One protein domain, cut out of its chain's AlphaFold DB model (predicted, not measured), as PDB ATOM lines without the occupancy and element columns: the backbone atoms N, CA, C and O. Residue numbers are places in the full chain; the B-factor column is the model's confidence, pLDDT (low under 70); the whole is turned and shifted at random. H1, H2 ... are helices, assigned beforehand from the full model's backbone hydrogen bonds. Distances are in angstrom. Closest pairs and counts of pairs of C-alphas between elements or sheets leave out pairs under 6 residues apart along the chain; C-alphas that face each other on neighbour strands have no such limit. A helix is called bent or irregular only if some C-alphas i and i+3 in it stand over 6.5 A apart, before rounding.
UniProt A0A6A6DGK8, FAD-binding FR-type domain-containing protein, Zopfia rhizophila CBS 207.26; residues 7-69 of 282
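What this domain is: This is residues 7 to 69 of the 282 residues of the protein "FAD-binding FR-type domain-containing protein" of Zopfia rhizophila CBS 207.26 (UniProt A0A6A6DGK8). The model is a flat, open zigzag of helices: H1 runs one way, the short H2 makes the corner at its far end, H3 folds back, and H4 turns away again to make a V with H3. The helices come near each other only around the corners, and the second half of H4 sticks out, with residues 58 to 69 standing free. The printed part has 63 residues with four named helices, H1, H2, H3 and H4 in that order along the chain, and no named strand; the class is all helix. The whole is loose, with a radius of gyration of the C-alphas of 14.5 A, and its C-alphas span 39 by 31 by 11 A.

Where its parts are: H1 holds residues 7 to 22 and measures 23.4 A from first to last C-alpha, beginning at C-alpha 7 at (53.870, 83.223, 64.127). H2 holds residues 25 to 30. H3 holds residues 32 to 45 and measures 19.9 A, with C-alpha 32 at (39.824, 69.348, 87.856). H4, the longest helix with 19 residues, holds residues 50 to 68, measures 25.5 A and ends with C-alpha 68 at (22.374, 82.150, 94.856). H4 has a kink of 28 degrees near residue 57. It is neither bent nor irregular, but only just: C-alphas 55 and 58 are 6.5 A apart.

How they stand to each other: H1 and H2 are close but not clearly touching, about perpendicular at 74 degrees; their closest C-alphas are those of Leu 22 and Arg 28, 5.9 A apart. H1 and H3 run opposite ways at a shallow tilt of 26 degrees. They are close but not clearly touching, the closest C-alphas being those of Leu 22 and Phe 35, at 6.0 A. H2 and H3 are close but not clearly touching and about perpendicular at 74 degrees, with the closest C-alphas, of Arg 28 and Phe 35, 6.0 A apart. H3 and H4 run opposite ways at a steep tilt of 41 degrees. They too are close but not clearly touching, and their closest C-alphas, of Leu 44 and Phe 53, are 7.5 A apart. H4 is apart from both H1 and H2. In H2 and H3 every O i to N i+4 pair is within hydrogen-bond range; in H1 it is 11 of 12 and in H4 13 of 15.

The domain as a whole: The two C-alphas farthest apart are those of Gly 7 and Ala 69, at 45.5 A. Without residues 58 to 69 the body has 51 residues and spans 34 by 29 by 11 A. The printed part has no cut, and the links H1 to H2, H2 to H3 and H3 to H4 are tight. The mean pLDDT of the printed part is 72.0; it is under 70 at residues 7 to 16, 19, 29, 32 and 42 to 51.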
ATOM      1  N   GLY A   7      53.693  83.092  62.679       59.03
ATOM      2  CA  GLY A   7      53.870  83.223  64.127       59.03
ATOM      3  C   GLY A   7      52.567  83.359  64.923       59.03
ATOM      4  O   GLY A   7      52.542  82.970  66.091       59.03
ATOM      5  N   ASP A   8      51.493  83.865  64.311       56.25
ATOM      6  CA  ASP A   8      50.169  83.943  64.943       56.25
ATOM      7  C   ASP A   8      49.498  82.566  64.931       56.25
ATOM      8  O   ASP A   8      48.978  82.126  65.956       56.25
ATOM      9  N   MET A   9      49.657  81.823  63.829       55.47
ATOM     10  CA  MET A   9      49.257  80.414  63.762       55.47
ATOM     11  C   MET A   9      50.006  79.575  64.806       55.47
ATOM     12  O   MET A   9      49.394  78.824  65.554       55.47
ATOM     13  N   GLU A  10      51.325  79.717  64.948       56.03
ATOM     14  CA  GLU A  10      52.053  78.950  65.968       56.03
ATOM     15  C   GLU A  10      51.571  79.207  67.405       56.03
ATOM     16  O   GLU A  10      51.656  78.307  68.246       56.03
ATOM     17  N   LYS A  11      51.094  80.419  67.712       57.28
ATOM     18  CA  LYS A  11      50.558  80.751  69.037       57.28
ATOM     19  C   LYS A  11      49.195  80.106  69.268       57.28
ATOM     20  O   LYS A  11      49.039  79.470  70.307       57.28
ATOM     21  N   GLU A  12      48.277  80.197  68.303       56.53
ATOM     22  CA  GLU A  12      46.941  79.582  68.385       56.53
ATOM     23  C   GLU A  12      47.016  78.057  68.567       56.53
ATOM     24  O   GLU A  12      46.396  77.493  69.471       56.53
ATOM     25  N   TRP A  13      47.874  77.381  67.798       54.97
ATOM     26  CA  TRP A  13      48.018  75.922  67.878       54.97
ATOM     27  C   TRP A  13      48.603  75.460  69.219       54.97
ATOM     28  O   TRP A  13      48.206  74.422  69.754       54.97
ATOM     29  N   LYS A  14      49.529  76.232  69.805       58.28
ATOM     30  CA  LYS A  14      50.076  75.946  71.142       58.28
ATOM     31  C   LYS A  14      49.009  76.123  72.227       58.28
ATOM     32  O   LYS A  14      48.983  75.333  73.174       58.28
ATOM     33  N   THR A  15      48.116  77.107  72.084       60.62
ATOM     34  CA  THR A  15      46.982  77.318  72.997       60.62
ATOM     35  C   THR A  15      45.889  76.245  72.883       60.62
ATOM     36  O   THR A  15      45.313  75.862  73.898       60.62
ATOM     37  N   ASP A  16      45.654  75.668  71.711       62.44
ATOM     38  CA  ASP A  16      44.664  74.588  71.556       62.44
ATOM     39  C   ASP A  16      45.207  73.220  71.997       62.44
ATOM     40  O   ASP A  16      44.495  72.379  72.564       62.44
ATOM     41  N   ALA A  17      46.512  73.005  71.812       70.38
ATOM     42  CA  ALA A  17      47.179  71.775  72.219       70.38
ATOM     43  C   ALA A  17      47.163  71.576  73.746       70.38
ATOM     44  O   ALA A  17      46.857  70.477  74.214       70.38
ATOM     45  N   TRP A  18      47.442  72.612  74.550       70.88
ATOM     46  CA  TRP A  18      47.444  72.448  76.015       70.88
ATOM     47  C   TRP A  18      46.024  72.261  76.589       70.88
ATOM     48  O   TRP A  18      45.866  71.491  77.539       70.88
ATOM     49  N   LEU A  19      44.986  72.864  75.987       67.69
ATOM     50  CA  LEU A  19      43.577  72.621  76.345       67.69
ATOM     51  C   LEU A  19      43.187  71.158  76.123       67.69
ATOM     52  O   LEU A  19      42.566  70.519  76.980       67.69
ATOM     53  N   THR A  20      43.628  70.600  74.998       74.06
ATOM     54  CA  THR A  20      43.408  69.193  74.659       74.06
ATOM     55  C   THR A  20      44.135  68.272  75.640       74.06
ATOM     56  O   THR A  20      43.548  67.308  76.128       74.06
ATOM     57  N   ILE A  21      45.379  68.602  76.013       77.19
ATOM     58  CA  ILE A  21      46.168  67.834  76.991       77.19
ATOM     59  C   ILE A  21      45.521  67.866  78.384       77.19
ATOM     60  O   ILE A  21      45.411  66.824  79.034       77.19
ATOM     61  N   LEU A  22      45.040  69.023  78.847       73.19
ATOM     62  CA  LEU A  22      44.351  69.107  80.141       73.19
ATOM     63  C   LEU A  22      42.975  68.433  80.147       73.19
ATOM     64  O   LEU A  22      42.488  68.059  81.216       73.19
ATOM     65  N   SER A  23      42.367  68.238  78.977       75.44
ATOM     66  CA  SER A  23      41.108  67.503  78.818       75.44
ATOM     67  C   SER A  23      41.271  65.981  78.917       75.44
ATOM     68  O   SER A  23      40.274  65.269  79.077       75.44
ATOM     69  N   ILE A  24      42.506  65.457  78.877       80.12
ATOM     70  CA  ILE A  24      42.784  64.019  78.994       80.12
ATOM     71  C   ILE A  24      42.361  63.531  80.391       80.12
ATOM     72  O   ILE A  24      42.764  64.075  81.422       80.12
ATOM     73  N   GLY A  25      41.547  62.470  80.422       72.31
ATOM     74  CA  GLY A  25      40.856  61.961  81.613       72.31
ATOM     75  C   GLY A  25      41.685  61.863  82.908       72.31
ATOM     76  O   GLY A  25      41.203  62.332  83.941       72.31
ATOM     77  N   PRO A  26      42.918  61.317  82.899       75.38
ATOM     78  CA  PRO A  26      43.748  61.221  84.101       75.38
ATOM     79  C   PRO A  26      44.153  62.584  84.681       75.38
ATOM     80  O   PRO A  26      44.151  62.759  85.898       75.38
ATOM     81  N   ILE A  27      44.466  63.556  83.819       71.31
ATOM     82  CA  ILE A  27      44.879  64.907  84.226       71.31
ATOM     83  C   ILE A  27      43.660  65.689  84.710       71.31
ATOM     84  O   ILE A  27      43.679  66.235  85.815       71.31
ATOM     85  N   ARG A  28      42.565  65.656  83.941       74.75
ATOM     86  CA  ARG A  28      41.292  66.299  84.285       74.75
ATOM     87  C   ARG A  28      40.759  65.842  85.640       74.75
ATOM     88  O   ARG A  28      40.309  66.664  86.426       74.75
ATOM     89  N   ASN A  29      40.800  64.543  85.931       68.38
ATOM     90  CA  ASN A  29      40.263  64.018  87.188       68.38
ATOM     91  C   ASN A  29      41.149  64.364  88.398       68.38
ATOM     92  O   ASN A  29      40.643  64.429  89.514       68.38
ATOM     93  N   ARG A  30      42.454  64.595  88.193       73.88
ATOM     94  CA  ARG A  30      43.401  64.941  89.266       73.88
ATOM     95  C   ARG A  30      43.481  66.443  89.538       73.88
ATOM     96  O   ARG A  30      43.598  66.842  90.690       73.88
ATOM     97  N   TYR A  31      43.395  67.264  88.494       74.31
ATOM     98  CA  TYR A  31      43.523  68.724  88.556       74.31
ATOM     99  C   TYR A  31      42.271  69.421  88.027       74.31
ATOM    100  O   TYR A  31      42.347  70.394  87.281       74.31
ATOM    101  N   TYR A  32      41.103  68.913  88.409       68.81
ATOM    102  CA  TYR A  32      39.824  69.348  87.856       68.81
ATOM    103  C   TYR A  32      39.552  70.853  88.016       68.81
ATOM    104  O   TYR A  32      39.018  71.486  87.108       68.81
ATOM    105  N   GLU A  33      39.956  71.436  89.148       74.19
ATOM    106  CA  GLU A  33      39.799  72.874  89.404       74.19
ATOM    107  C   GLU A  33      40.686  73.720  88.487       74.19
ATOM    108  O   GLU A  33      40.228  74.725  87.949       74.19
ATOM    109  N   ILE A  34      41.925  73.277  88.247       77.44
ATOM    110  CA  ILE A  34      42.846  73.936  87.315       77.44
ATOM    111  C   ILE A  34      42.291  73.806  85.901       77.44
ATOM    112  O   ILE A  34      42.126  74.817  85.237       77.44
ATOM    113  N   PHE A  35      41.912  72.595  85.483       77.62
ATOM    114  CA  PHE A  35      41.270  72.342  84.192       77.62
ATOM    115  C   PHE A  35      40.095  73.298  83.940       77.62
ATOM    116  O   PHE A  35      40.051  73.949  82.897       77.62
ATOM    117  N   LYS A  36      39.176  73.432  84.904       74.19
ATOM    118  CA  LYS A  36      38.051  74.372  84.813       74.19
ATOM    119  C   LYS A  36      38.523  75.814  84.710       74.19
ATOM    120  O   LYS A  36      38.112  76.512  83.789       74.19
ATOM    121  N   ALA A  37      39.344  76.260  85.659       75.81
ATOM    122  CA  ALA A  37      39.800  77.643  85.730       75.81
ATOM    123  C   ALA A  37      40.483  78.056  84.427       75.81
ATOM    124  O   ALA A  37      40.188  79.112  83.879       75.81
ATOM    125  N   THR A  38      41.342  77.195  83.891       73.94
ATOM    126  CA  THR A  38      42.114  77.499  82.698       73.94
ATOM    127  C   THR A  38      41.263  77.452  81.423       73.94
ATOM    128  O   THR A  38      41.477  78.295  80.561       73.94
ATOM    129  N   HIS A  39      40.250  76.575  81.325       73.62
ATOM    130  CA  HIS A  39      39.273  76.583  80.218       73.62
ATOM    131  C   HIS A  39      38.359  77.819  80.241       73.62
ATOM    132  O   HIS A  39      38.074  78.395  79.191       73.62
ATOM    133  N   PHE A  40      37.913  78.255  81.427       71.56
ATOM    134  CA  PHE A  40      37.152  79.503  81.572       71.56
ATOM    135  C   PHE A  40      38.003  80.728  81.233       71.56
ATOM    136  O   PHE A  40      37.515  81.649  80.585       71.56
ATOM    137  N   LEU A  41      39.275  80.729  81.643       72.25
ATOM    138  CA  LEU A  41      40.215  81.792  81.302       72.25
ATOM    139  C   LEU A  41      40.464  81.840  79.795       72.25
ATOM    140  O   LEU A  41      40.342  82.909  79.213       72.25
ATOM    141  N   THR A  42      40.730  80.717  79.125       66.81
ATOM    142  CA  THR A  42      40.877  80.736  77.661       66.81
ATOM    143  C   THR A  42      39.610  81.144  76.943       66.81
ATOM    144  O   THR A  42      39.714  81.901  75.993       66.81
ATOM    145  N   ALA A  43      38.425  80.739  77.406       64.19
ATOM    146  CA  ALA A  43      37.167  81.224  76.835       64.19
ATOM    147  C   ALA A  43      37.018  82.756  76.938       64.19
ATOM    148  O   ALA A  43      36.328  83.363  76.129       64.19
ATOM    149  N   LEU A  44      37.680  83.386  77.913       63.53
ATOM    150  CA  LEU A  44      37.738  84.841  78.059       63.53
ATOM    151  C   LEU A  44      38.806  85.494  77.158       63.53
ATOM    152  O   LEU A  44      38.667  86.664  76.814       63.53
ATOM    153  N   PHE A  45      39.857  84.759  76.777       63.94
ATOM    154  CA  PHE A  45      40.966  85.257  75.949       63.94
ATOM    155  C   PHE A  45      40.842  84.927  74.450       63.94
ATOM    156  O   PHE A  45      41.424  85.649  73.646       63.94
ATOM    157  N   PHE A  46      40.109  83.876  74.065       59.06
ATOM    158  CA  PHE A  46      39.991  83.428  72.668       59.06
ATOM    159  C   PHE A  46      39.024  84.255  71.812       59.06
ATOM    160  O   PHE A  46      39.073  84.142  70.597       59.06
ATOM    161  N   ASP A  47      38.219  85.140  72.405       54.47
ATOM    162  CA  ASP A  47      37.382  86.081  71.657       54.47
ATOM    163  C   ASP A  47      37.444  87.487  72.278       54.47
ATOM    164  O   ASP A  47      36.808  87.770  73.293       54.47
ATOM    165  N   TYR A  48      38.138  88.420  71.614       58.38
ATOM    166  CA  TYR A  48      38.161  89.862  71.936       58.38
ATOM    167  C   TYR A  48      36.838  90.590  71.647       58.38
ATOM    168  O   TYR A  48      36.795  91.811  71.481       58.38
ATOM    169  N   SER A  49      35.727  89.870  71.576       66.69
ATOM    170  CA  SER A  49      34.433  90.495  71.387       66.69
ATOM    171  C   SER A  49      33.849  90.809  72.756       66.69
ATOM    172  O   SER A  49      33.398  89.918  73.471       66.69
ATOM    173  N   ILE A  50      33.757  92.100  73.093       68.56
ATOM    174  CA  ILE A  50      32.850  92.602  74.144       68.56
ATOM    175  C   ILE A  50      31.471  91.923  74.008       68.56
ATOM    176  O   ILE A  50      30.834  91.604  75.008       68.56
ATOM    177  N   ALA A  51      31.057  91.607  72.776       68.94
ATOM    178  CA  ALA A  51      29.871  90.813  72.486       68.94
ATOM    179  C   ALA A  51      29.877  89.406  73.123       68.94
ATOM    180  O   ALA A  51      28.868  89.047  73.710       68.94
ATOM    181  N   THR A  52      30.963  88.625  73.098       70.44
ATOM    182  CA  THR A  52      31.021  87.294  73.744       70.44
ATOM    183  C   THR A  52      30.873  87.415  75.262       70.44
ATOM    184  O   THR A  52      30.105  86.680  75.886       70.44
ATOM    185  N   PHE A  53      31.533  88.402  75.875       71.44
ATOM    186  CA  PHE A  53      31.370  88.671  77.304       71.44
ATOM    187  C   PHE A  53      29.930  89.084  77.657       71.44
ATOM    188  O   PHE A  53      29.332  88.535  78.585       71.44
ATOM    189  N   ILE A  54      29.343  90.003  76.886       78.94
ATOM    190  CA  ILE A  54      27.966  90.475  77.087       78.94
ATOM    191  C   ILE A  54      26.935  89.374  76.812       78.94
ATOM    192  O   ILE A  54      25.937  89.311  77.520       78.94
ATOM    193  N   LEU A  55      27.141  88.517  75.812       78.50
ATOM    194  CA  LEU A  55      26.168  87.495  75.415       78.50
ATOM    195  C   LEU A  55      26.227  86.244  76.293       78.50
ATOM    196  O   LEU A  55      25.192  85.617  76.503       78.50
ATOM    197  N   TYR A  56      27.397  85.882  76.826       77.69
ATOM    198  CA  TYR A  56      27.563  84.628  77.568       77.69
ATOM    199  C   TYR A  56      27.871  84.836  79.051       77.69
ATOM    200  O   TYR A  56      27.183  84.270  79.901       77.69
ATOM    201  N   PHE A  57      28.859  85.666  79.393       78.75
ATOM    202  CA  PHE A  57      29.291  85.825  80.787       78.75
ATOM    203  C   PHE A  57      28.323  86.667  81.612       78.75
ATOM    204  O   PHE A  57      28.058  86.329  82.765       78.75
ATOM    205  N   LEU A  58      27.764  87.735  81.040       83.62
ATOM    206  CA  LEU A  58      26.842  88.620  81.756       83.62
ATOM    207  C   LEU A  58      25.513  87.911  82.097       83.62
ATOM    208  O   LEU A  58      25.125  87.940  83.267       83.62
ATOM    209  N   PRO A  59      24.849  87.183  81.172       88.50
ATOM    210  CA  PRO A  59      23.645  86.421  81.491       88.50
ATOM    211  C   PRO A  59      23.939  85.243  82.416       88.50
ATOM    212  O   PRO A  59      23.156  84.993  83.329       88.50
ATOM    213  N   TRP A  60      25.074  84.553  82.247       85.75
ATOM    214  CA  TRP A  60      25.487  83.488  83.165       85.75
ATOM    215  C   TRP A  60      25.747  84.013  84.582       85.75
ATOM    216  O   TRP A  60      25.283  83.422  85.558       85.75
ATOM    217  N   GLY A  61      26.435  85.149  84.708       85.25
ATOM    218  CA  GLY A  61      26.698  85.818  85.979       85.25
ATOM    219  C   GLY A  61      25.416  86.318  86.637       85.25
ATOM    220  O   GLY A  61      25.205  86.079  87.823       85.25
ATOM    221  N   PHE A  62      24.515  86.931  85.864       87.38
ATOM    222  CA  PHE A  62      23.199  87.347  86.345       87.38
ATOM    223  C   PHE A  62      22.347  86.153  86.786       87.38
ATOM    224  O   PHE A  62      21.750  86.204  87.859       87.38
ATOM    225  N   ALA A  63      22.320  85.064  86.013       85.31
ATOM    226  CA  ALA A  63      21.614  83.838  86.378       85.31
ATOM    227  C   ALA A  63      22.181  83.243  87.672       85.31
ATOM    228  O   ALA A  63      21.430  82.972  88.602       85.31
ATOM    229  N   THR A  64      23.508  83.141  87.778       84.00
ATOM    230  CA  THR A  64      24.203  82.660  88.981       84.00
ATOM    231  C   THR A  64      23.881  83.540  90.190       84.00
ATOM    232  O   THR A  64      23.498  83.035  91.243       84.00
ATOM    233  N   PHE A  65      23.974  84.863  90.046       86.44
ATOM    234  CA  PHE A  65      23.638  85.802  91.112       86.44
ATOM    235  C   PHE A  65      22.172  85.670  91.529       86.44
ATOM    236  O   PHE A  65      21.890  85.505  92.709       86.44
ATOM    237  N   LYS A  66      21.239  85.668  90.574       86.44
ATOM    238  CA  LYS A  66      19.804  85.515  90.837       86.44
ATOM    239  C   LYS A  66      19.487  84.202  91.554       86.44
ATOM    240  O   LYS A  66      18.617  84.191  92.418       86.44
ATOM    241  N   THR A  67      20.186  83.124  91.216       84.69
ATOM    242  CA  THR A  67      20.019  81.814  91.848       84.69
ATOM    243  C   THR A  67      20.527  81.802  93.288       84.69
ATOM    244  O   THR A  67      19.822  81.339  94.179       84.69
ATOM    245  N   TYR A  68      21.737  82.304  93.543       85.12
ATOM    246  CA  TYR A  68      22.374  82.150  94.856       85.12
ATOM    247  C   TYR A  68      22.111  83.315  95.820       85.12
ATOM    248  O   TYR A  68      22.117  83.101  97.030       85.12
ATOM    249  N   ALA A  69      21.857  84.534  95.333       84.75
ATOM    250  CA  ALA A  69      21.660  85.718  96.177       84.75
ATOM    251  C   ALA A  69      20.484  85.606  97.170       84.75
ATOM    252  O   ALA A  69      20.666  86.022  98.314       84.75
TER     253      ALA A  69